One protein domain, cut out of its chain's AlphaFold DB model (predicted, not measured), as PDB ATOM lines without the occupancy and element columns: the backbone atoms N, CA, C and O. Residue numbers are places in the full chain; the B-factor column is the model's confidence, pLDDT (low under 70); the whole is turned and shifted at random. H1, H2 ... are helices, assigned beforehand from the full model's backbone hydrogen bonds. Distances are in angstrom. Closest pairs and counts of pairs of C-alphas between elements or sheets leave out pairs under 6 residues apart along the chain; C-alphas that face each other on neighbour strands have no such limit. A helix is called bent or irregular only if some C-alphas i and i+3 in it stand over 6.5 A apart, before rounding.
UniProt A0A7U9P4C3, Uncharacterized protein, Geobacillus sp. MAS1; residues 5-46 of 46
ATOM      1  N   GLY A   5     115.687 142.954  72.498       62.75
ATOM      2  CA  GLY A   5     114.673 141.893  72.579       62.75
ATOM      3  C   GLY A   5     113.613 141.964  71.471       62.75
ATOM      4  O   GLY A   5     113.173 140.935  70.964       62.75
ATOM      5  N   THR A   6     113.265 143.168  71.022       66.56
ATOM      6  CA  THR A   6     112.294 143.382  69.940       66.56
ATOM      7  C   THR A   6     112.885 143.019  68.574       66.56
ATOM      8  O   THR A   6     112.175 142.492  67.719       66.56
ATOM      9  N   LEU A   7     114.194 143.234  68.376       68.06
ATOM     10  CA  LEU A   7     114.908 142.816  67.160       68.06
ATOM     11  C   LEU A   7     114.993 141.292  67.040       68.06
ATOM     12  O   LEU A   7     114.777 140.757  65.955       68.06
ATOM     13  N   VAL A   8     115.251 140.590  68.148       69.06
ATOM     14  CA  VAL A   8     115.287 139.119  68.171       69.06
ATOM     15  C   VAL A   8     113.913 138.545  67.824       69.06
ATOM     16  O   VAL A   8     113.812 137.703  66.936       69.06
ATOM     17  N   ALA A   9     112.839 139.051  68.435       67.19
ATOM     18  CA  ALA A   9     111.481 138.602  68.124       67.19
ATOM     19  C   ALA A   9     111.114 138.813  66.639       67.19
ATOM     20  O   ALA A   9     110.504 137.939  66.021       67.19
ATOM     21  N   TYR A  10     111.527 139.938  66.045       68.06
ATOM     22  CA  TYR A  10     111.312 140.216  64.622       68.06
ATOM     23  C   TYR A  10     112.122 139.293  63.709       68.06
ATOM     24  O   TYR A  10     111.556 138.715  62.783       68.06
ATOM     25  N   ALA A  11     113.419 139.124  63.973       68.56
ATOM     26  CA  ALA A  11     114.283 138.254  63.178       68.56
ATOM     27  C   ALA A  11     113.766 136.808  63.176       68.56
ATOM     28  O   ALA A  11     113.691 136.172  62.129       68.56
ATOM     29  N   PHE A  12     113.312 136.313  64.325       65.62
ATOM     30  CA  PHE A  12     112.747 134.971  64.425       65.62
ATOM     31  C   PHE A  12     111.362 134.848  63.789       65.62
ATOM     32  O   PHE A  12     111.104 133.846  63.128       65.62
ATOM     33  N   LYS A  13     110.486 135.856  63.905       66.31
ATOM     34  CA  LYS A  13     109.219 135.871  63.158       66.31
ATOM     35  C   LYS A  13     109.461 135.826  61.645       66.31
ATOM     36  O   LYS A  13     108.711 135.163  60.939       66.31
ATOM     37  N   VAL A  14     110.503 136.498  61.154       68.12
ATOM     38  CA  VAL A  14     110.893 136.469  59.734       68.12
ATOM     39  C   VAL A  14     111.444 135.097  59.329       68.12
ATOM     40  O   VAL A  14     111.087 134.602  58.266       68.12
ATOM     41  N   VAL A  15     112.267 134.460  60.167       71.44
ATOM     42  CA  VAL A  15     112.885 133.155  59.856       71.44
ATOM     43  C   VAL A  15     111.900 131.989  59.980       71.44
ATOM     44  O   VAL A  15     111.894 131.097  59.138       71.44
ATOM     45  N   PHE A  16     111.061 131.986  61.015       67.31
ATOM     46  CA  PHE A  16     110.176 130.864  61.347       67.31
ATOM     47  C   PHE A  16     108.707 131.121  60.994       67.31
ATOM     48  O   PHE A  16     107.857 130.268  61.234       67.31
ATOM     49  N   GLY A  17     108.380 132.298  60.458       65.06
ATOM     50  CA  GLY A  17     107.023 132.692  60.061       65.06
ATOM     51  C   GLY A  17     106.061 132.960  61.226       65.06
ATOM     52  O   GLY A  17     105.074 133.673  61.043       65.06
ATOM     53  N   ASN A  18     106.341 132.441  62.429       69.44
ATOM     54  CA  ASN A  18     105.499 132.614  63.607       69.44
ATOM     55  C   ASN A  18     106.322 132.729  64.908       69.44
ATOM     56  O   ASN A  18     107.142 131.869  65.226       69.44
ATOM     57  N   GLY A  19     106.070 133.791  65.683       64.31
ATOM     58  CA  GLY A  19     106.660 133.995  67.012       64.31
ATOM     59  C   GLY A  19     106.219 132.949  68.045       64.31
ATOM     60  O   GLY A  19     106.959 132.690  68.992       64.31
ATOM     61  N   ASP A  20     105.085 132.279  67.818       70.75
ATOM     62  CA  ASP A  20     104.588 131.189  68.667       70.75
ATOM     63  C   ASP A  20     105.547 129.992  68.706       70.75
ATOM     64  O   ASP A  20     105.567 129.247  69.684       70.75
ATOM     65  N   VAL A  21     106.388 129.825  67.678       74.31
ATOM     66  CA  VAL A  21     107.391 128.752  67.626       74.31
ATOM     67  C   VAL A  21     108.435 128.924  68.729       74.31
ATOM     68  O   VAL A  21     108.840 127.930  69.325       74.31
ATOM     69  N   ILE A  22     108.835 130.162  69.059       74.31
ATOM     70  CA  ILE A  22     109.767 130.419  70.171       74.31
ATOM     71  C   ILE A  22     109.110 130.049  71.494       74.31
ATOM     72  O   ILE A  22     109.723 129.366  72.312       74.31
ATOM     73  N   THR A  23     107.867 130.484  71.694       79.12
ATOM     74  CA  THR A  23     107.110 130.176  72.909       79.12
ATOM     75  C   THR A  23     106.951 128.668  73.067       79.12
ATOM     76  O   THR A  23     107.228 128.143  74.140       79.12
ATOM     77  N   ALA A  24     106.613 127.955  71.991       80.69
ATOM     78  CA  ALA A  24     106.521 126.501  71.994       80.69
ATOM     79  C   ALA A  24     107.871 125.844  72.322       80.69
ATOM     80  O   ALA A  24     107.925 124.993  73.209       80.69
ATOM     81  N   LEU A  25     108.968 126.255  71.674       83.62
ATOM     82  CA  LEU A  25     110.303 125.718  71.966       83.62
ATOM     83  C   LEU A  25     110.708 125.958  73.425       83.62
ATOM     84  O   LEU A  25     111.234 125.058  74.077       83.62
ATOM     85  N   ALA A  26     110.442 127.157  73.946       82.50
ATOM     86  CA  ALA A  26     110.732 127.516  75.328       82.50
ATOM     87  C   ALA A  26     109.900 126.679  76.313       82.50
ATOM     88  O   ALA A  26     110.447 126.162  77.287       82.50
ATOM     89  N   SER A  27     108.607 126.479  76.040       83.06
ATOM     90  CA  SER A  27     107.742 125.610  76.845       83.06
ATOM     91  C   SER A  27     108.232 124.160  76.858       83.06
ATOM     92  O   SER A  27     108.286 123.549  77.925       83.06
ATOM     93  N   TRP A  28     108.650 123.623  75.707       83.69
ATOM     94  CA  TRP A  28     109.225 122.277  75.615       83.69
ATOM     95  C   TRP A  28     110.543 122.152  76.380       83.69
ATOM     96  O   TRP A  28     110.745 121.164  77.085       83.69
ATOM     97  N   ALA A  29     111.418 123.156  76.298       89.19
ATOM     98  CA  ALA A  29     112.669 123.170  77.048       89.19
ATOM     99  C   ALA A  29     112.419 123.128  78.564       89.19
ATOM    100  O   ALA A  29     113.002 122.293  79.254       89.19
ATOM    101  N   ILE A  30     111.497 123.960  79.066       91.69
ATOM    102  CA  ILE A  30     111.114 123.983  80.487       91.69
ATOM    103  C   ILE A  30     110.541 122.627  80.920       91.69
ATOM    104  O   ILE A  30     110.941 122.089  81.953       91.69
ATOM    105  N   PHE A  31     109.634 122.052  80.125       90.88
ATOM    106  CA  PHE A  31     109.050 120.739  80.404       90.88
ATOM    107  C   PHE A  31     110.122 119.647  80.517       90.88
ATOM    108  O   PHE A  31     110.151 118.903  81.497       90.88
ATOM    109  N   LEU A  32     111.052 119.592  79.560       94.44
ATOM    110  CA  LEU A  32     112.147 118.625  79.583       94.44
ATOM    111  C   LEU A  32     113.060 118.823  80.797       94.44
ATOM    112  O   LEU A  32     113.445 117.839  81.427       94.44
ATOM    113  N   THR A  33     113.365 120.069  81.177       95.38
ATOM    114  CA  THR A  33     114.117 120.354  82.407       95.38
ATOM    115  C   THR A  33     113.429 119.755  83.631       95.38
ATOM    116  O   THR A  33     114.093 119.087  84.423       95.38
ATOM    117  N   PHE A  34     112.108 119.906  83.767       94.06
ATOM    118  CA  PHE A  34     111.366 119.271  84.861       94.06
ATOM    119  C   PHE A  34     111.458 117.743  84.823       94.06
ATOM    120  O   PHE A  34     111.679 117.133  85.868       94.06
ATOM    121  N   CYS A  35     111.351 117.119  83.647       94.19
ATOM    122  CA  CYS A  35     111.498 115.667  83.512       94.19
ATOM    123  C   CYS A  35     112.885 115.177  83.957       94.19
ATOM    124  O   CYS A  35     112.987 114.187  84.689       94.19
ATOM    125  N   PHE A  36     113.953 115.870  83.557       94.88
ATOM    126  CA  PHE A  36     115.312 115.521  83.972       94.88
ATOM    127  C   PHE A  36     115.519 115.715  85.473       94.88
ATOM    128  O   PHE A  36     116.056 114.823  86.128       94.88
ATOM    129  N   VAL A  37     115.047 116.831  86.036       95.00
ATOM    130  CA  VAL A  37     115.130 117.101  87.480       95.00
ATOM    131  C   VAL A  37     114.361 116.047  88.275       95.00
ATOM    132  O   VAL A  37     114.902 115.487  89.225       95.00
ATOM    133  N   ALA A  38     113.137 115.716  87.863       92.62
ATOM    134  CA  ALA A  38     112.339 114.674  88.504       92.62
ATOM    135  C   ALA A  38     113.045 113.311  88.460       92.62
ATOM    136  O   ALA A  38     113.081 112.599  89.463       92.62
ATOM    137  N   THR A  39     113.663 112.971  87.324       94.31
ATOM    138  CA  THR A  39     114.435 111.729  87.174       94.31
ATOM    139  C   THR A  39     115.664 111.719  88.082       94.31
ATOM    140  O   THR A  39     115.925 110.714  88.740       94.31
ATOM    141  N   ALA A  40     116.402 112.827  88.159       93.75
ATOM    142  CA  ALA A  40     117.561 112.957  89.036       93.75
ATOM    143  C   ALA A  40     117.163 112.782  90.510       93.75
ATOM    144  O   ALA A  40     117.775 111.995  91.225       93.75
ATOM    145  N   ILE A  41     116.081 113.437  90.934       92.81
ATOM    146  CA  ILE A  41     115.538 113.315  92.290       92.81
ATOM    147  C   ILE A  41     115.113 111.868  92.587       92.81
ATOM    148  O   ILE A  41     115.471 111.318  93.629       92.81
ATOM    149  N   TYR A  42     114.402 111.219  91.663       92.69
ATOM    150  CA  TYR A  42     114.016 109.814  91.805       92.69
ATOM    151  C   TYR A  42     115.234 108.895  91.977       92.69
ATOM    152  O   TYR A  42     115.228 108.017  92.837       92.69
ATOM    153  N   GLN A  43     116.305 109.124  91.212       88.31
ATOM    154  CA  GLN A  43     117.546 108.360  91.347       88.31
ATOM    155  C   GLN A  43     118.276 108.605  92.669       88.31
ATOM    156  O   GLN A  43     118.969 107.706  93.123       88.31
ATOM    157  N   THR A  44     118.135 109.783  93.281       88.06
ATOM    158  CA  THR A  44     118.721 110.059  94.605       88.06
ATOM    159  C   THR A  44     117.918 109.484  95.772       88.06
ATOM    160  O   THR A  44     118.454 109.367  96.867       88.06
ATOM    161  N   MET A  45     116.637 109.163  95.561       81.25
ATOM    162  CA  MET A  45     115.763 108.590  96.592       81.25
ATOM    163  C   MET A  45     115.721 107.057  96.590       81.25
ATOM    164  O   MET A  45     115.265 106.477  97.574       81.25
ATOM    165  N   ARG A  46     116.151 106.413  95.498       61.50
ATOM    166  CA  ARG A  46     116.372 104.960  95.449       61.50
ATOM    167  C   ARG A  46     117.779 104.611  95.927       61.50
ATOM    168  O   ARG A  46     117.944 103.464  96.385       61.50
TER     169      ARG A  46
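What this domain is: This is residues 5 to 46 of the 46 residues of an uncharacterized protein of Geobacillus sp. MAS1 (UniProt A0A7U9P4C3). One long helix, H2, makes nearly the whole length of this model, and a shorter helix, H1, turns away from its first end, so that the two meet near their ends and make an L. Residues 23 to 46, of which 23 to 45 belong to H2, stand free as the long arm of the L. The printed part has 42 residues with two named helices, H1 then H2, and no named strand; the class is all helix. The whole is extended, with a radius of gyration of the C-alphas of 15.7 A, and the C-alphas span 48 by 17 by 10 A, a rod in outline.

How they stand to each other: Begin with H2, residues 20 to 45, and look from its first residues toward H1, residues 5 to 16. The two helices are close but not clearly touching, with 1 pair of C-alphas within 8 A. That closest pair is Phe 12 and Ile 22, whose C-alphas are 7.9 A apart. The lines of H1 and H2 are about perpendicular, at 81 degrees, and their centres are 24.6 A apart. In the backbones of H1 and H2, every O i to N i+4 pair is within hydrogen-bond range.

Where its parts are: Find C-alpha 20 at (104.588, 131.189, 68.667); from there H2 runs 37.6 A to C-alpha 45 at (115.763, 108.590, 96.592). Then go back to C-alpha 5 at (114.673, 141.893, 72.579), where H1 begins; it runs 16.4 A to C-alpha 16. Neither helix is bent or irregular.

The domain as a whole: The two C-alphas farthest apart are those of Val 14 and Arg 46, at 47.9 A. The printed part has no cut, and the link from H1 to H2, 3 residues, is tight. Read the B-factor column for the pLDDT: its mean over the printed part is 79.6, and it is under 70 at residues 5 to 14, residues 16 to 19 and residue 46.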